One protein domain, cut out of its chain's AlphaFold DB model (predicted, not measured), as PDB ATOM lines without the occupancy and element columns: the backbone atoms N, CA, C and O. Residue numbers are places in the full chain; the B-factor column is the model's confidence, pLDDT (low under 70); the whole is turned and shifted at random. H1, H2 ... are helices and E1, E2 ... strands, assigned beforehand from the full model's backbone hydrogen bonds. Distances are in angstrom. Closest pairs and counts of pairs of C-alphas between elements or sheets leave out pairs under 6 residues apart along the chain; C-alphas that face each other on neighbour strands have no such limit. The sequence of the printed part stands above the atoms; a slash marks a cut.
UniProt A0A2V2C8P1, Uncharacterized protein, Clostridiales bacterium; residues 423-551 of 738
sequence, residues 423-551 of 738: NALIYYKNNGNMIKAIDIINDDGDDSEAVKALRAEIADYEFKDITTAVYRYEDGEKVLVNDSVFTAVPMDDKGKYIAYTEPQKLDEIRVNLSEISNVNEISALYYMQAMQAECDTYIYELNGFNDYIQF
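This is residues 423 to 551 of the 738 residues of an uncharacterized protein of Clostridiales bacterium (UniProt A0A2V2C8P1). The model is a long body of two lobes: at one end a small sandwich of two three-stranded sheets, E1 E4 E5 and E6 E7 E8, face to face with their strands nearly aligned, and at the other end a looser lobe of helices and loops round the short strand pair E2 E3. In that second lobe H3 lies over E2 and E3 with its residues 520 to 526, H1 follows directly on E2, and H2 makes the far end. The printed part has 129 residues, with three named helices and eight named strands in the order E1 E2 H1 H2 E3 E4 E5 E6 E7 H3 E8. The sheets, in the orders E1 E4 E5, E6 E7 E8 and E2 E3, are all antiparallel, and the class is mixed, helices and strands. The whole is loose, with a radius of gyration of the C-alphas of 18.6 A, and elongated, spanning 59 by 30 by 19 A.

In the first sheet, E1 is residues 425 to 430, 16.5 A from first to last C-alpha, and begins at C-alpha 425 (-28.453, 200.493, 164.704). E4 is residues 468 to 474, 19.8 A, and E5, the longest strand, is residues 477 to 485, 20.7 A. In the second sheet, E6 is residues 488 to 490, E7 is residues 497 to 503, 19.9 A, and E8 is residues 535 to 541, 19.6 A, ending at C-alpha 541 (-19.489, 205.422, 153.906). The short pair is E2, residues 434 to 436, and E3, residues 462 to 464. H1 is residues 437 to 440. H2 is residues 449 to 458, 14.6 A, and begins at C-alpha 449 (9.964, 199.798, 199.907). H3 is residues 520 to 530, 15.7 A.

In the strongly twisted sheet E1 E4 E5, E4 is the inner strand; N 427 and O 471 of E1 and E4 are 3.0 A apart, within hydrogen-bond range. E4 and E5 form a hairpin, with N 472 and O 479 at 2.9 A. In the other sheet, E6 and E7 form a hairpin, with N 489 and O 499 at 2.9 A, and E7 pairs with E8 through N 500 and O 538, also 2.9 A. These two sheets make a sandwich, two sheets face to face: the facing parts are 10.2 A centre to centre, and the strands of the one stand at 8 degrees to those of the other. The closest C-alphas of E5 and E7 are those of Val 485 and Glu 502, 5.0 A apart, while E5 and E6 meet only through their link. Beyond the sandwich, E2 and E3 are antiparallel neighbours, with N 435 and O 463 at 2.8 A. The closest C-alphas of E3 and H3 are those of Phe 463 and Ser 523, 6.6 A apart. H1 is close to but not clearly touching H2, at Ala 437 and Ile 458, whose C-alphas are 5.9 A apart, and likewise H3, at Ala 437 and Ile 522, 6.9 A between C-alphas. H2 and H3 are apart. H2 has 4 of 6 and H3 6 of 7 O i to N i+4 pairs within hydrogen-bond range; H1 is too short for such a pair.

The two C-alphas farthest apart, those of Glu 449 and Asp 493, are 59.5 A apart. The printed part has no cut. The link from E7 to H3 is long, residues 504 to 519; within it residues 511 to 512 pair in parallel with residues 441 to 442. The mean pLDDT of the printed part is 84.9, and residues 543 to 551 are under 70.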
ATOM      1  N   ASN A 423     -33.679 202.470 160.457       78.31
ATOM      2  CA  ASN A 423     -33.141 201.387 159.626       78.31
ATOM      3  C   ASN A 423     -31.827 200.814 160.190       78.31
ATOM      4  O   ASN A 423     -31.619 199.599 160.180       78.31
ATOM      5  N   ALA A 424     -30.951 201.688 160.698       86.69
ATOM      6  CA  ALA A 424     -29.622 201.336 161.177       86.69
ATOM      7  C   ALA A 424     -29.496 201.482 162.695       86.69
ATOM      8  O   ALA A 424     -29.839 202.514 163.273       86.69
ATOM      9  N   LEU A 425     -28.904 200.469 163.319       91.25
ATOM     10  CA  LEU A 425     -28.453 200.493 164.704       91.25
ATOM     11  C   LEU A 425     -26.934 200.708 164.719       91.25
ATOM     12  O   LEU A 425     -26.200 199.924 164.112       91.25
ATOM     13  N   ILE A 426     -26.457 201.747 165.403       90.94
ATOM     14  CA  ILE A 426     -25.028 202.028 165.578       90.94
ATOM     15  C   ILE A 426     -24.690 201.740 167.040       90.94
ATOM     16  O   ILE A 426     -25.326 202.287 167.941       90.94
ATOM     17  N   TYR A 427     -23.713 200.870 167.294       92.81
ATOM     18  CA  TYR A 427     -23.341 200.490 168.658       92.81
ATOM     19  C   TYR A 427     -21.832 200.413 168.871       92.81
ATOM     20  O   TYR A 427     -21.056 200.108 167.964       92.81
ATOM     21  N   TYR A 428     -21.449 200.680 170.116       91.50
ATOM     22  CA  TYR A 428     -20.084 200.658 170.619       91.50
ATOM     23  C   TYR A 428     -19.850 199.343 171.357       91.50
ATOM     24  O   TYR A 428     -20.666 198.947 172.186       91.50
ATOM     25  N   LYS A 429     -18.720 198.690 171.117       91.19
ATOM     26  CA  LYS A 429     -18.286 197.459 171.785       91.19
ATOM     27  C   LYS A 429     -16.900 197.676 172.387       91.19
ATOM     28  O   LYS A 429     -16.097 198.442 171.857       91.19
ATOM     29  N   ASN A 430     -16.581 196.948 173.453       87.75
ATOM     30  CA  ASN A 430     -15.188 196.764 173.864       87.75
ATOM     31  C   ASN A 430     -14.408 196.167 172.670       87.75
ATOM     32  O   ASN A 430     -14.792 195.104 172.177       87.75
ATOM     33  N   ASN A 431     -13.334 196.809 172.199       86.69
ATOM     34  CA  ASN A 431     -12.529 196.258 171.093       86.69
ATOM     35  C   ASN A 431     -11.705 195.022 171.509       86.69
ATOM     36  O   ASN A 431     -11.330 194.214 170.664       86.69
ATOM     37  N   GLY A 432     -11.480 194.840 172.815       85.81
ATOM     38  CA  GLY A 432     -10.718 193.723 173.380       85.81
ATOM     39  C   GLY A 432      -9.210 193.972 173.457       85.81
ATOM     40  O   GLY A 432      -8.473 193.061 173.838       85.81
ATOM     41  N   ASN A 433      -8.746 195.183 173.134       89.44
ATOM     42  CA  ASN A 433      -7.351 195.569 173.298       89.44
ATOM     43  C   ASN A 433      -6.996 195.684 174.789       89.44
ATOM     44  O   ASN A 433      -7.767 196.209 175.595       89.44
ATOM     45  N   MET A 434      -5.814 195.178 175.145       91.88
ATOM     46  CA  MET A 434      -5.296 195.143 176.512       91.88
ATOM     47  C   MET A 434      -3.937 195.840 176.566       91.88
ATOM     48  O   MET A 434      -3.014 195.477 175.834       91.88
ATOM     49  N   ILE A 435      -3.812 196.816 177.459       92.25
ATOM     50  CA  ILE A 435      -2.592 197.575 177.725       92.25
ATOM     51  C   ILE A 435      -1.885 196.946 178.921       92.25
ATOM     52  O   ILE A 435      -2.485 196.739 179.979       92.25
ATOM     53  N   LYS A 436      -0.588 196.668 178.775       94.31
ATOM     54  CA  LYS A 436       0.267 196.237 179.885       94.31
ATOM     55  C   LYS A 436       0.751 197.474 180.627       94.31
ATOM     56  O   LYS A 436       1.338 198.363 180.013       94.31
ATOM     57  N   ALA A 437       0.586 197.528 181.947       93.31
ATOM     58  CA  ALA A 437       1.043 198.692 182.709       93.31
ATOM     59  C   ALA A 437       2.556 198.934 182.577       93.31
ATOM     60  O   ALA A 437       2.993 200.082 182.539       93.31
ATOM     61  N   ILE A 438       3.355 197.873 182.430       92.38
ATOM     62  CA  ILE A 438       4.809 197.980 182.240       92.38
ATOM     63  C   ILE A 438       5.222 198.743 180.964       92.38
ATOM     64  O   ILE A 438       6.316 199.303 180.941       92.38
ATOM     65  N   ASP A 439       4.363 198.818 179.941       92.25
ATOM     66  CA  ASP A 439       4.669 199.510 178.680       92.25
ATOM     67  C   ASP A 439       4.428 201.036 178.769       92.25
ATOM     68  O   ASP A 439       5.023 201.801 178.005       92.25
ATOM     69  N   ILE A 440       3.609 201.491 179.731       93.62
ATOM     70  CA  ILE A 440       3.281 202.915 179.958       93.62
ATOM     71  C   ILE A 440       3.856 203.505 181.259       93.62
ATOM     72  O   ILE A 440       3.814 204.720 181.459       93.62
ATOM     73  N   ILE A 441       4.401 202.685 182.161       93.19
ATOM     74  CA  ILE A 441       4.992 203.165 183.418       93.19
ATOM     75  C   ILE A 441       6.362 203.813 183.173       93.19
ATOM     76  O   ILE A 441       7.287 203.202 182.637       93.19
ATOM     77  N   ASN A 442       6.508 205.052 183.638       91.62
ATOM     78  CA  ASN A 442       7.785 205.743 183.744       91.62
ATOM     79  C   ASN A 442       8.386 205.492 185.137       91.62
ATOM     80  O   ASN A 442       7.922 206.050 186.133       91.62
ATOM     81  N   ASP A 443       9.422 204.652 185.210       86.56
ATOM     82  CA  ASP A 443      10.199 204.453 186.438       86.56
ATOM     83  C   ASP A 443      11.120 205.664 186.671       86.56
ATOM     84  O   ASP A 443      12.244 205.747 186.170       86.56
ATOM     85  N   ASP A 444      10.603 206.622 187.435       85.88
ATOM     86  CA  ASP A 444      11.265 207.867 187.841       85.88
ATOM     87  C   ASP A 444      12.393 207.675 188.878       85.88
ATOM     88  O   ASP A 444      13.087 208.636 189.231       85.88
ATOM     89  N   GLY A 445      12.626 206.437 189.328       81.31
ATOM     90  CA  GLY A 445      13.671 206.089 190.282       81.31
ATOM     91  C   GLY A 445      13.248 206.137 191.751       81.31
ATOM     92  O   GLY A 445      14.135 206.150 192.612       81.31
ATOM     93  N   ASP A 446      11.948 206.138 192.078       80.81
ATOM     94  CA  ASP A 446      11.511 205.936 193.467       80.81
ATOM     95  C   ASP A 446      11.927 204.537 193.971       80.81
ATOM     96  O   ASP A 446      11.416 203.489 193.563       80.81
ATOM     97  N   ASP A 447      12.910 204.531 194.869       82.38
ATOM     98  CA  ASP A 447      13.537 203.339 195.442       82.38
ATOM     99  C   ASP A 447      12.955 203.003 196.838       82.38
ATOM    100  O   ASP A 447      13.611 202.373 197.676       82.38
ATOM    101  N   SER A 448      11.735 203.457 197.148       82.69
ATOM    102  CA  SER A 448      11.052 203.160 198.412       82.69
ATOM    103  C   SER A 448      10.540 201.714 198.473       82.69
ATOM    104  O   SER A 448      10.259 201.062 197.469       82.69
ATOM    105  N   GLU A 449      10.399 201.187 199.692       80.12
ATOM    106  CA  GLU A 449       9.964 199.798 199.907       80.12
ATOM    107  C   GLU A 449       8.506 199.547 199.476       80.12
ATOM    108  O   GLU A 449       8.155 198.407 199.185       80.12
ATOM    109  N   ALA A 450       7.674 200.593 199.389       77.69
ATOM    110  CA  ALA A 450       6.321 200.498 198.839       77.69
ATOM    111  C   ALA A 450       6.365 200.312 197.314       77.69
ATOM    112  O   ALA A 450       5.820 199.343 196.786       77.69
ATOM    113  N   VAL A 451       7.102 201.179 196.613       82.25
ATOM    114  CA  VAL A 451       7.222 201.129 195.151       82.25
ATOM    115  C   VAL A 451       7.956 199.861 194.682       82.25
ATOM    116  O   VAL A 451       7.638 199.303 193.635       82.25
ATOM    117  N   LYS A 452       8.887 199.316 195.476       83.75
ATOM    118  CA  LYS A 452       9.504 197.999 195.210       83.75
ATOM    119  C   LYS A 452       8.518 196.830 195.223       83.75
ATOM    120  O   LYS A 452       8.729 195.885 194.467       83.75
ATOM    121  N   ALA A 453       7.477 196.875 196.057       84.00
ATOM    122  CA  ALA A 453       6.402 195.886 196.007       84.00
ATOM    123  C   ALA A 453       5.518 196.120 194.771       84.00
ATOM    124  O   ALA A 453       5.295 195.194 193.996       84.00
ATOM    125  N   LEU A 454       5.128 197.377 194.531       89.06
ATOM    126  CA  LEU A 454       4.271 197.762 193.408       89.06
ATOM    127  C   LEU A 454       4.869 197.393 192.036       89.06
ATOM    128  O   LEU A 454       4.145 196.903 191.175       89.06
ATOM    129  N   ARG A 455       6.194 197.512 191.844       88.56
ATOM    130  CA  ARG A 455       6.891 197.052 190.621       88.56
ATOM    131  C   ARG A 455       6.656 195.570 190.291       88.56
ATOM    132  O   ARG A 455       6.721 195.208 189.121       88.56
ATOM    133  N   ALA A 456       6.408 194.715 191.286       86.31
ATOM    134  CA  ALA A 456       6.095 193.303 191.054       86.31
ATOM    135  C   ALA A 456       4.627 193.092 190.648       86.31
ATOM    136  O   ALA A 456       4.350 192.220 189.834       86.31
ATOM    137  N   GLU A 457       3.705 193.905 191.170       90.06
ATOM    138  CA  GLU A 457       2.284 193.877 190.794       90.06
ATOM    139  C   GLU A 457       2.065 194.457 189.383       90.06
ATOM    140  O   GLU A 457       1.299 193.902 188.602       90.06
ATOM    141  N   ILE A 458       2.805 195.511 189.017       92.12
ATOM    142  CA  ILE A 458       2.793 196.136 187.679       92.12
ATOM    143  C   ILE A 458       3.202 195.159 186.567       92.12
ATOM    144  O   ILE A 458       2.689 195.255 185.454       92.12
ATOM    145  N   ALA A 459       4.131 194.238 186.844       89.06
ATOM    146  CA  ALA A 459       4.713 193.358 185.830       89.06
ATOM    147  C   ALA A 459       3.701 192.383 185.200       89.06
ATOM    148  O   ALA A 459       3.856 192.033 184.030       89.06
ATOM    149  N   ASP A 460       2.675 191.988 185.961       88.31
ATOM    150  CA  ASP A 460       1.598 191.086 185.535       88.31
ATOM    151  C   ASP A 460       0.236 191.818 185.384       88.31
ATOM    152  O   ASP A 460      -0.782 191.171 185.135       88.31
ATOM    153  N   TYR A 461       0.181 193.152 185.547       92.75
ATOM    154  CA  TYR A 461      -1.066 193.928 185.455       92.75
ATOM    155  C   TYR A 461      -1.339 194.421 184.026       92.75
ATOM    156  O   TYR A 461      -0.598 195.230 183.458       92.75
ATOM    157  N   GLU A 462      -2.464 193.964 183.481       94.06
ATOM    158  CA  GLU A 462      -3.023 194.389 182.200       94.06
ATOM    159  C   GLU A 462      -4.439 194.931 182.417       94.06
ATOM    160  O   GLU A 462      -5.194 194.415 183.245       94.06
ATOM    161  N   PHE A 463      -4.817 195.959 181.662       90.44
ATOM    162  CA  PHE A 463      -6.148 196.570 181.708       90.44
ATOM    163  C   PHE A 463      -6.652 196.863 180.287       90.44
ATOM    164  O   PHE A 463      -5.866 196.870 179.343       90.44
ATOM    165  N   LYS A 464      -7.965 197.051 180.115       88.19
ATOM    166  CA  LYS A 464      -8.564 197.334 178.800       88.19
ATOM    167  C   LYS A 464      -8.106 198.694 178.270       88.19
ATOM    168  O   LYS A 464      -7.934 199.626 179.050       88.19
ATOM    169  N   ASP A 465      -7.964 198.827 176.958       87.31
ATOM    170  CA  ASP A 465      -7.874 200.156 176.352       87.31
ATOM    171  C   ASP A 465      -9.204 200.929 176.515       87.31
ATOM    172  O   ASP A 465     -10.269 200.342 176.722       87.31
ATOM    173  N   ILE A 466      -9.127 202.258 176.445       87.06
ATOM    174  CA  ILE A 466     -10.270 203.180 176.440       87.06
ATOM    175  C   ILE A 466     -10.951 203.250 175.064       87.06
ATOM    176  O   ILE A 466     -12.118 203.627 174.972       87.06
ATOM    177  N   THR A 467     -10.238 202.888 173.994       89.88
ATOM    178  CA  THR A 467     -10.786 202.869 172.634       89.88
ATOM    179  C   THR A 467     -11.831 201.764 172.455       89.88
ATOM    180  O   THR A 467     -11.805 200.712 173.099       89.88
ATOM    181  N   THR A 468     -12.787 202.005 171.562       91.25
ATOM    182  CA  THR A 468     -13.947 201.137 171.336       91.25
ATOM    183  C   THR A 468     -14.050 200.713 169.876       91.25
ATOM    184  O   THR A 468     -13.567 201.401 168.978       91.25
ATOM    185  N   ALA A 469     -14.705 199.580 169.628       92.94
ATOM    186  CA  ALA A 469     -15.061 199.153 168.284       92.94
ATOM    187  C   ALA A 469     -16.504 199.540 167.968       92.94
ATOM    188  O   ALA A 469     -17.422 199.182 168.709       92.94
ATOM    189  N   VAL A 470     -16.707 200.245 166.858       93.25
ATOM    190  CA  VAL A 470     -18.024 200.713 166.420       93.25
ATOM    191  C   VAL A 470     -18.536 199.844 165.284       93.25
ATOM    192  O   VAL A 470     -17.832 199.575 164.308       93.25
ATOM    193  N   TYR A 471     -19.794 199.430 165.398       92.81
ATOM    194  CA  TYR A 471     -20.479 198.596 164.422       92.81
ATOM    195  C   TYR A 471     -21.786 199.244 163.964       92.81
ATOM    196  O   TYR A 471     -22.511 199.840 164.761       92.81
ATOM    197  N   ARG A 472     -22.121 199.043 162.686       92.19
ATOM    198  CA  ARG A 472     -23.466 199.264 162.138       92.19
ATOM    199  C   ARG A 472     -24.165 197.917 161.971       92.19
ATOM    200  O   ARG A 472     -23.561 196.965 161.473       92.19
ATOM    201  N   TYR A 473     -25.434 197.843 162.353       92.25
ATOM    202  CA  TYR A 473     -26.295 196.675 162.173       92.25
ATOM    203  C   TYR A 473     -27.614 197.068 161.492       92.25
ATOM    204  O   TYR A 473     -28.254 198.044 161.880       92.25
ATOM    205  N   GLU A 474     -28.008 196.299 160.477       90.06
ATOM    206  CA  GLU A 474     -29.205 196.497 159.646       90.06
ATOM    207  C   GLU A 474     -29.635 195.131 159.085       90.06
ATOM    208  O   GLU A 474     -28.785 194.328 158.708       90.06
ATOM    209  N   ASP A 475     -30.937 194.825 159.091       86.06
ATOM    210  CA  ASP A 475     -31.546 193.588 158.550       86.06
ATOM    211  C   ASP A 475     -30.906 192.225 158.924       86.06
ATOM    212  O   ASP A 475     -31.213 191.189 158.332       86.06
ATOM    213  N   GLY A 476     -30.091 192.186 159.982       87.38
ATOM    214  CA  GLY A 476     -29.383 190.987 160.443       87.38
ATOM    215  C   GLY A 476     -27.912 190.928 160.022       87.38
ATOM    216  O   GLY A 476     -27.177 190.084 160.535       87.38
ATOM    217  N   GLU A 477     -27.463 191.831 159.150       90.62
ATOM    218  CA  GLU A 477     -26.050 192.018 158.829       90.62
ATOM    219  C   GLU A 477     -25.387 193.001 159.808       90.62
ATOM    220  O   GLU A 477     -26.022 193.882 160.392       90.62
ATOM    221  N   LYS A 478     -24.083 192.809 160.021       91.06
ATOM    222  CA  LYS A 478     -23.257 193.517 161.004       91.06
ATOM    223  C   LYS A 478     -21.935 193.892 160.345       91.06
ATOM    224  O   LYS A 478     -21.208 193.010 159.889       91.06
ATOM    225  N   VAL A 479     -21.609 195.181 160.334       90.44
ATOM    226  CA  VAL A 479     -20.418 195.730 159.675       90.44
ATOM    227  C   VAL A 479     -19.585 196.505 160.692       90.44
ATOM    228  O   VAL A 479     -20.114 197.353 161.406       90.44
ATOM    229  N   LEU A 480     -18.287 196.193 160.769       90.50
ATOM    230  CA  LEU A 480     -17.314 196.976 161.535       90.50
ATOM    231  C   LEU A 480     -17.072 198.307 160.812       90.50
ATOM    232  O   LEU A 480     -16.757 198.305 159.621       90.50
ATOM    233  N   VAL A 481     -17.204 199.414 161.538       88.06
ATOM    234  CA  VAL A 481     -16.861 200.759 161.057       88.06
ATOM    235  C   VAL A 481     -15.370 201.003 161.288       88.06
ATOM    236  O   VAL A 481     -14.641 201.279 160.340       88.06
ATOM    237  N   ASN A 482     -14.925 200.856 162.541       87.94
ATOM    238  CA  ASN A 482     -13.543 201.024 162.998       87.94
ATOM    239  C   ASN A 482     -13.392 200.401 164.412       87.94
ATOM    240  O   ASN A 482     -14.397 200.255 165.114       87.94
ATOM    241  N   ASP A 483     -12.184 199.996 164.823       90.62
ATOM    242  CA  ASP A 483     -11.889 199.330 166.106       90.62
ATOM    243  C   ASP A 483     -11.085 200.164 167.135       90.62
ATOM    244  O   ASP A 483     -10.813 199.671 168.235       90.62
ATOM    245  N   SER A 484     -10.772 201.430 166.830       89.62
ATOM    246  CA  SER A 484      -9.971 202.351 167.659       89.62
ATOM    247  C   SER A 484     -10.676 203.700 167.926       89.62
ATOM    248  O   SER A 484     -10.074 204.771 167.831       89.62
ATOM    249  N   VAL A 485     -11.970 203.667 168.260       88.44
ATOM    250  CA  VAL A 485     -12.859 204.846 168.272       88.44
ATOM    251  C   VAL A 485     -13.123 205.402 169.678       88.44
ATOM    252  O   VAL A 485     -13.326 204.635 170.623       88.44
ATOM    253  N   PHE A 486     -13.218 206.731 169.803       84.38
ATOM    254  CA  PHE A 486     -13.784 207.418 170.979       84.38
ATOM    255  C   PHE A 486     -15.277 207.741 170.822       84.38
ATOM    256  O   PHE A 486     -16.083 207.352 171.666       84.38
ATOM    257  N   THR A 487     -15.667 208.428 169.746       83.75
ATOM    258  CA  THR A 487     -17.069 208.774 169.446       83.75
ATOM    259  C   THR A 487     -17.426 208.408 168.010       83.75
ATOM    260  O   THR A 487     -16.580 208.478 167.125       83.75
ATOM    261  N   ALA A 488     -18.682 208.030 167.769       84.31
ATOM    262  CA  ALA A 488     -19.249 207.796 166.446       84.31
ATOM    263  C   ALA A 488     -20.741 208.160 166.379       84.31
ATOM    264  O   ALA A 488     -21.509 207.879 167.303       84.31
ATOM    265  N   VAL A 489     -21.157 208.766 165.265       79.56
ATOM    266  CA  VAL A 489     -22.502 209.330 165.069       79.56
ATOM    267  C   VAL A 489     -22.981 209.155 163.616       79.56
ATOM    268  O   VAL A 489     -22.202 209.396 162.688       79.56
ATOM    269  N   PRO A 490     -24.241 208.736 163.377       79.94
ATOM    270  CA  PRO A 490     -24.809 208.681 162.029       79.94
ATOM    271  C   PRO A 490     -24.998 210.098 161.469       79.94
ATOM    272  O   PRO A 490     -25.506 210.972 162.168       79.94
ATOM    273  N   MET A 491     -24.602 210.330 160.214       75.81
ATOM    274  CA  MET A 491     -24.607 211.671 159.600       75.81
ATOM    275  C   MET A 491     -25.822 211.957 158.711       75.81
ATOM    276  O   MET A 491     -26.044 213.104 158.324       75.81
ATOM    277  N   ASP A 492     -26.564 210.917 158.346       74.81
ATOM    278  CA  ASP A 492     -27.759 210.952 157.506       74.81
ATOM    279  C   ASP A 492     -28.893 210.143 158.140       74.81
ATOM    280  O   ASP A 492     -28.667 209.256 158.967       74.81
ATOM    281  N   ASP A 493     -30.116 210.401 157.680       76.81
ATOM    282  CA  ASP A 493     -31.332 209.796 158.219       76.81
ATOM    283  C   ASP A 493     -31.308 208.251 158.219       76.81
ATOM    284  O   ASP A 493     -31.873 207.630 159.120       76.81
ATOM    285  N   LYS A 494     -30.588 207.621 157.276       78.88
ATOM    286  CA  LYS A 494     -30.478 206.156 157.106       78.88
ATOM    287  C   LYS A 494     -29.234 205.556 157.786       78.88
ATOM    288  O   LYS A 494     -29.003 204.344 157.704       78.88
ATOM    289  N   GLY A 495     -28.394 206.392 158.403       78.44
ATOM    290  CA  GLY A 495     -27.108 205.998 158.985       78.44
ATOM    291  C   GLY A 495     -26.169 205.314 157.986       78.44
ATOM    292  O   GLY A 495     -25.450 204.390 158.370       78.44
ATOM    293  N   LYS A 496     -26.215 205.689 156.702       80.62
ATOM    294  CA  LYS A 496     -25.298 205.207 155.657       80.62
ATOM    295  C   LYS A 496     -23.887 205.777 155.857       80.62
ATOM    296  O   LYS A 496     -22.908 205.065 155.618       80.62
ATOM    297  N   TYR A 497     -23.787 207.037 156.277       80.56
ATOM    298  CA  TYR A 497     -22.528 207.689 156.624       80.56
ATOM    299  C   TYR A 497     -22.413 207.822 158.140       80.56
ATOM    300  O   TYR A 497     -23.392 208.128 158.824       80.56
ATOM    301  N   ILE A 498     -21.212 207.605 158.667       81.88
ATOM    302  CA  ILE A 498     -20.925 207.682 160.103       81.88
ATOM    303  C   ILE A 498     -19.663 208.525 160.283       81.88
ATOM    304  O   ILE A 498     -18.610 208.168 159.750       81.88
ATOM    305  N   ALA A 499     -19.763 209.629 161.024       81.00
ATOM    306  CA  ALA A 499     -18.585 210.348 161.497       81.00
ATOM    307  C   ALA A 499     -18.064 209.648 162.751       81.00
ATOM    308  O   ALA A 499     -18.869 209.227 163.584       81.00
ATOM    309  N   TYR A 500     -16.749 209.524 162.894       83.50
ATOM    310  CA  TYR A 500     -16.127 208.947 164.085       83.50
ATOM    311  C   TYR A 500     -14.776 209.591 164.405       83.50
ATOM    312  O   TYR A 500     -14.167 210.212 163.538       83.50
ATOM    313  N   THR A 501     -14.311 209.464 165.646       85.25
ATOM    314  CA  THR A 501     -13.043 210.044 166.117       85.25
ATOM    315  C   THR A 501     -12.033 208.966 166.510       85.25
ATOM    316  O   THR A 501     -12.368 208.060 167.279       85.25
ATOM    317  N   GLU A 502     -10.795 209.084 166.020       87.25
ATOM    318  CA  GLU A 502      -9.649 208.285 166.485       87.25
ATOM    319  C   GLU A 502      -8.703 209.168 167.325       87.25
ATOM    320  O   GLU A 502      -8.325 210.258 166.879       87.25
ATOM    321  N   PRO A 503      -8.296 208.728 168.529       86.81
ATOM    322  CA  PRO A 503      -7.376 209.469 169.384       86.81
ATOM    323  C   PRO A 503      -5.914 209.313 168.946       86.81
ATOM    324  O   PRO A 503      -5.421 208.214 168.693       86.81
ATOM    325  N   GLN A 504      -5.186 210.424 168.938       86.62
ATOM    326  CA  GLN A 504      -3.774 210.481 168.579       86.62
ATOM    327  C   GLN A 504      -2.866 210.237 169.794       86.62
ATOM    328  O   GLN A 504      -3.163 210.657 170.913       86.62
ATOM    329  N   LYS A 505      -1.696 209.626 169.556       88.19
ATOM    330  CA  LYS A 505      -0.565 209.533 170.510       88.19
ATOM    331  C   LYS A 505      -0.876 208.819 171.839       88.19
ATOM    332  O   LYS A 505      -0.187 209.051 172.833       88.19
ATOM    333  N   LEU A 506      -1.863 207.918 171.884       88.94
ATOM    334  CA  LEU A 506      -2.118 207.099 173.085       88.94
ATOM    335  C   LEU A 506      -0.884 206.268 173.499       88.94
ATOM    336  O   LEU A 506      -0.658 206.031 174.685       88.94
ATOM    337  N   ASP A 507      -0.033 205.903 172.537       89.06
ATOM    338  CA  ASP A 507       1.248 205.222 172.743       89.06
ATOM    339  C   ASP A 507       2.362 206.123 173.317       89.06
ATOM    340  O   ASP A 507       3.387 205.604 173.777       89.06
ATOM    341  N   GLU A 508       2.168 207.446 173.375       91.56
ATOM    342  CA  GLU A 508       3.048 208.404 174.064       91.56
ATOM    343  C   GLU A 508       2.666 208.617 175.546       91.56
ATOM    344  O   GLU A 508       3.500 209.091 176.320       91.56
ATOM    345  N   ILE A 509       1.457 208.225 175.982       92.00
ATOM    346  CA  ILE A 509       0.969 208.437 177.361       92.00
ATOM    347  C   ILE A 509       1.826 207.670 178.373       92.00
ATOM    348  O   ILE A 509       1.994 206.454 178.270       92.00
ATOM    349  N   ARG A 510       2.341 208.356 179.400       92.56
ATOM    350  CA  ARG A 510       3.106 207.729 180.489       92.56
ATOM    351  C   ARG A 510       2.535 208.081 181.859       92.56
ATOM    352  O   ARG A 510       1.999 209.167 182.062       92.56
ATOM    353  N   VAL A 511       2.672 207.154 182.803       92.12
ATOM    354  CA  VAL A 511       2.281 207.324 184.213       92.12
ATOM    355  C   VAL A 511       3.542 207.245 185.070       92.12
ATOM    356  O   VAL A 511       4.306 206.287 184.939       92.12
ATOM    357  N   ASN A 512       3.797 208.242 185.922       91.06
ATOM    358  CA  ASN A 512       4.982 208.233 186.783       91.06
ATOM    359  C   ASN A 512       4.795 207.250 187.940       91.06
ATOM    360  O   ASN A 512       3.766 207.240 188.616       91.06
ATOM    361  N   LEU A 513       5.817 206.440 188.198       89.12
ATOM    362  CA  LEU A 513       5.769 205.403 189.223       89.12
ATOM    363  C   LEU A 513       5.633 205.962 190.658       89.12
ATOM    364  O   LEU A 513       5.075 205.282 191.517       89.12
ATOM    365  N   SER A 514       6.078 207.196 190.921       86.75
ATOM    366  CA  SER A 514       5.875 207.880 192.212       86.75
ATOM    367  C   SER A 514       4.495 208.541 192.396       86.75
ATOM    368  O   SER A 514       4.173 208.976 193.504       86.75
ATOM    369  N   GLU A 515       3.660 208.606 191.352       87.25
ATOM    370  CA  GLU A 515       2.308 209.192 191.413       87.25
ATOM    371  C   GLU A 515       1.222 208.177 191.815       87.25
ATOM    372  O   GLU A 515       0.093 208.574 192.106       87.25
ATOM    373  N   ILE A 516       1.561 206.883 191.876       90.06
ATOM    374  CA  ILE A 516       0.628 205.771 192.105       90.06
ATOM    375  C   ILE A 516       0.910 205.005 193.407       90.06
ATOM    376  O   ILE A 516       2.048 204.721 193.779       90.06
ATOM    377  N   SER A 517      -0.165 204.620 194.088       87.94
ATOM    378  CA  SER A 517      -0.171 203.842 195.334       87.94
ATOM    379  C   SER A 517      -0.604 202.384 195.136       87.94
ATOM    380  O   SER A 517      -0.324 201.549 195.996       87.94
ATOM    381  N   ASN A 518      -1.305 202.069 194.040       89.75
ATOM    382  CA  ASN A 518      -1.716 200.712 193.665       89.75
ATOM    383  C   ASN A 518      -1.975 200.601 192.149       89.75
ATOM    384  O   ASN A 518      -2.181 201.612 191.480       89.75
ATOM    385  N   VAL A 519      -2.015 199.379 191.606       89.31
ATOM    386  CA  VAL A 519      -2.126 199.157 190.149       89.31
ATOM    387  C   VAL A 519      -3.395 199.726 189.496       89.31
ATOM    388  O   VAL A 519      -3.340 200.131 188.340       89.31
ATOM    389  N   ASN A 520      -4.516 199.852 190.218       87.00
ATOM    390  CA  ASN A 520      -5.759 200.385 189.636       87.00
ATOM    391  C   ASN A 520      -5.719 201.903 189.395       87.00
ATOM    392  O   ASN A 520      -6.539 202.431 188.651       87.00
ATOM    393  N   GLU A 521      -4.767 202.619 190.000       91.75
ATOM    394  CA  GLU A 521      -4.554 204.042 189.709       91.75
ATOM    395  C   GLU A 521      -3.876 204.242 188.340       91.75
ATOM    396  O   GLU A 521      -4.015 205.304 187.742       91.75
ATOM    397  N   ILE A 522      -3.218 203.211 187.793       92.62
ATOM    398  CA  ILE A 522      -2.528 203.268 186.494       92.62
ATOM    399  C   ILE A 522      -3.531 203.417 185.351       92.62
ATOM    400  O   ILE A 522      -3.387 204.311 184.521       92.62
ATOM    401  N   SER A 523      -4.566 202.574 185.329       89.31
ATOM    402  CA  SER A 523      -5.626 202.639 184.318       89.31
ATOM    403  C   SER A 523      -6.434 203.932 184.446       89.31
ATOM    404  O   SER A 523      -6.679 204.594 183.444       89.31
ATOM    405  N   ALA A 524      -6.742 204.373 185.671       87.12
ATOM    406  CA  ALA A 524      -7.409 205.655 185.913       87.12
ATOM    407  C   ALA A 524      -6.600 206.871 185.413       87.12
ATOM    408  O   ALA A 524      -7.163 207.754 184.764       87.12
ATOM    409  N   LEU A 525      -5.284 206.922 185.670       90.44
ATOM    410  CA  LEU A 525      -4.410 208.001 185.186       90.44
ATOM    411  C   LEU A 525      -4.162 207.930 183.672       90.44
ATOM    412  O   LEU A 525      -4.049 208.977 183.035       90.44
ATOM    413  N   TYR A 526      -4.113 206.727 183.091       90.94
ATOM    414  CA  TYR A 526      -4.075 206.542 181.639       90.94
ATOM    415  C   TYR A 526      -5.361 207.068 180.987       90.94
ATOM    416  O   TYR A 526      -5.274 207.933 180.120       90.94
ATOM    417  N   TYR A 527      -6.546 206.651 181.451       88.62
ATOM    418  CA  TYR A 527      -7.829 207.139 180.925       88.62
ATOM    419  C   TYR A 527      -7.955 208.665 181.054       88.62
ATOM    420  O   TYR A 527      -8.358 209.329 180.103       88.62
ATOM    421  N   MET A 528      -7.552 209.243 182.191       85.81
ATOM    422  CA  MET A 528      -7.603 210.694 182.410       85.81
ATOM    423  C   MET A 528      -6.686 211.481 181.455       85.81
ATOM    424  O   MET A 528      -7.013 212.618 181.113       85.81
ATOM    425  N   GLN A 529      -5.560 210.905 181.017       88.94
ATOM    426  CA  GLN A 529      -4.707 211.488 179.972       88.94
ATOM    427  C   GLN A 529      -5.263 211.228 178.565       88.94
ATOM    428  O   GLN A 529      -5.269 212.134 177.740       88.94
ATOM    429  N   ALA A 530      -5.787 210.030 178.300       86.88
ATOM    430  CA  ALA A 530      -6.359 209.660 177.008       86.88
ATOM    431  C   ALA A 530      -7.607 210.491 176.660       86.88
ATOM    432  O   ALA A 530      -7.764 210.907 175.519       86.88
ATOM    433  N   MET A 531      -8.434 210.847 177.651       80.12
ATOM    434  CA  MET A 531      -9.547 211.801 177.497       80.12
ATOM    435  C   MET A 531      -9.105 213.247 177.177       80.12
ATOM    436  O   MET A 531      -9.956 214.103 176.954       80.12
ATOM    437  N   GLN A 532      -7.799 213.535 177.177       82.38
ATOM    438  CA  GLN A 532      -7.202 214.812 176.763       82.38
ATOM    439  C   GLN A 532      -6.376 214.674 175.468       82.38
ATOM    440  O   GLN A 532      -5.676 215.616 175.092       82.38
ATOM    441  N   ALA A 533      -6.420 213.515 174.802       82.44
ATOM    442  CA  ALA A 533      -5.759 213.315 173.520       82.44
ATOM    443  C   ALA A 533      -6.372 214.218 172.438       82.44
ATOM    444  O   ALA A 533      -7.580 214.449 172.403       82.44
ATOM    445  N   GLU A 534      -5.527 214.703 171.529       84.50
ATOM    446  CA  GLU A 534      -6.004 215.253 170.260       84.50
ATOM    447  C   GLU A 534      -6.667 214.117 169.465       84.50
ATOM    448  O   GLU A 534      -6.159 212.995 169.470       84.50
ATOM    449  N   CYS A 535      -7.784 214.385 168.790       81.06
ATOM    450  CA  CYS A 535      -8.486 213.388 167.984       81.06
ATOM    451  C   CYS A 535      -8.598 213.862 166.539       81.06
ATOM    452  O   CYS A 535      -9.025 214.993 166.291       81.06
ATOM    453  N   ASP A 536      -8.303 212.965 165.606       81.06
ATOM    454  CA  ASP A 536      -8.654 213.162 164.205       81.06
ATOM    455  C   ASP A 536     -10.101 212.704 164.000       81.06
ATOM    456  O   ASP A 536     -10.533 211.688 164.559       81.06
ATOM    457  N   THR A 537     -10.862 213.457 163.204       79.88
ATOM    458  CA  THR A 537     -12.229 213.064 162.835       79.88
ATOM    459  C   THR A 537     -12.234 212.440 161.443       79.88
ATOM    460  O   THR A 537     -11.575 212.926 160.525       79.88
ATOM    461  N   TYR A 538     -13.007 211.370 161.296       79.44
ATOM    462  CA  TYR A 538     -13.112 210.510 160.126       79.44
ATOM    463  C   TYR A 538     -14.565 210.426 159.667       79.44
ATOM    464  O   TYR A 538     -15.493 210.545 160.467       79.44
ATOM    465  N   ILE A 539     -14.774 210.157 158.378       78.50
ATOM    466  CA  ILE A 539     -16.095 209.871 157.804       78.50
ATOM    467  C   ILE A 539     -16.051 208.518 157.095       78.50
ATOM    468  O   ILE A 539     -15.243 208.315 156.191       78.50
ATOM    469  N   TYR A 540     -16.948 207.618 157.495       77.38
ATOM    470  CA  TYR A 540     -17.198 206.315 156.881       77.38
ATOM    471  C   TYR A 540     -18.404 206.377 155.933       77.38
ATOM    472  O   TYR A 540     -19.417 206.984 156.279       77.38
ATOM    473  N   GLU A 541     -18.339 205.697 154.784       77.88
ATOM    474  CA  GLU A 541     -19.489 205.422 153.906       77.88
ATOM    475  C   GLU A 541     -19.724 203.906 153.811       77.88
ATOM    476  O   GLU A 541     -18.880 203.162 153.305       77.88
ATOM    477  N   LEU A 542     -20.903 203.438 154.228       70.94
ATOM    478  CA  LEU A 542     -21.276 202.032 154.096       70.94
ATOM    479  C   LEU A 542     -21.332 201.602 152.621       70.94
ATOM    480  O   LEU A 542     -22.043 202.202 151.812       70.94
ATOM    481  N   ASN A 543     -20.628 200.512 152.294       64.69
ATOM    482  CA  ASN A 543     -20.445 199.995 150.930       64.69
ATOM    483  C   ASN A 543     -19.771 200.987 149.950       64.69
ATOM    484  O   ASN A 543     -19.809 200.770 148.734       64.69
ATOM    485  N   GLY A 544     -19.155 202.056 150.470       59.22
ATOM    486  CA  GLY A 544     -18.326 202.998 149.721       59.22
ATOM    487  C   GLY A 544     -16.897 202.491 149.500       59.22
ATOM    488  O   GLY A 544     -16.624 201.288 149.512       59.22
ATOM    489  N   PHE A 545     -15.972 203.426 149.283       48.12
ATOM    490  CA  PHE A 545     -14.532 203.159 149.273       48.12
ATOM    491  C   PHE A 545     -13.942 203.459 150.657       48.12
ATOM    492  O   PHE A 545     -14.402 204.374 151.331       48.12
ATOM    493  N   ASN A 546     -12.904 202.730 151.078       48.84
ATOM    494  CA  ASN A 546     -12.323 202.863 152.424       48.84
ATOM    495  C   ASN A 546     -11.459 204.134 152.631       48.84
ATOM    496  O   ASN A 546     -10.791 204.239 153.659       48.84
ATOM    497  N   ASP A 547     -11.461 205.089 151.695       51.62
ATOM    498  CA  ASP A 547     -10.811 206.392 151.886       51.62
ATOM    499  C   ASP A 547     -11.744 207.303 152.688       51.62
ATOM    500  O   ASP A 547     -12.711 207.864 152.169       51.62
ATOM    501  N   TYR A 548     -11.428 207.445 153.969       59.84
ATOM    502  CA  TYR A 548     -12.070 208.383 154.879       59.84
ATOM    503  C   TYR A 548     -11.798 209.847 154.499       59.84
ATOM    504  O   TYR A 548     -10.764 210.182 153.916       59.84
ATOM    505  N   ILE A 549     -12.683 210.756 154.924       63.62
ATOM    506  CA  ILE A 549     -12.288 212.161 155.099       63.62
ATOM    507  C   ILE A 549     -11.634 212.287 156.472       63.62
ATOM    508  O   ILE A 549     -12.351 212.343 157.465       63.62
ATOM    509  N   GLN A 550     -10.301 212.306 156.518       68.19
ATOM    510  CA  GLN A 550      -9.557 212.714 157.711       68.19
ATOM    511  C   GLN A 550      -9.621 214.237 157.818       68.19
ATOM    512  O   GLN A 550      -9.404 214.951 156.833       68.19
ATOM    513  N   PHE A 551      -9.890 214.720 159.020       67.75
ATOM    514  CA  PHE A 551      -9.678 216.102 159.401       67.75
ATOM    515  C   PHE A 551      -8.663 216.113 160.554       67.75
ATOM    516  O   PHE A 551      -8.934 215.514 161.594       67.75
TER     517      PHE A 551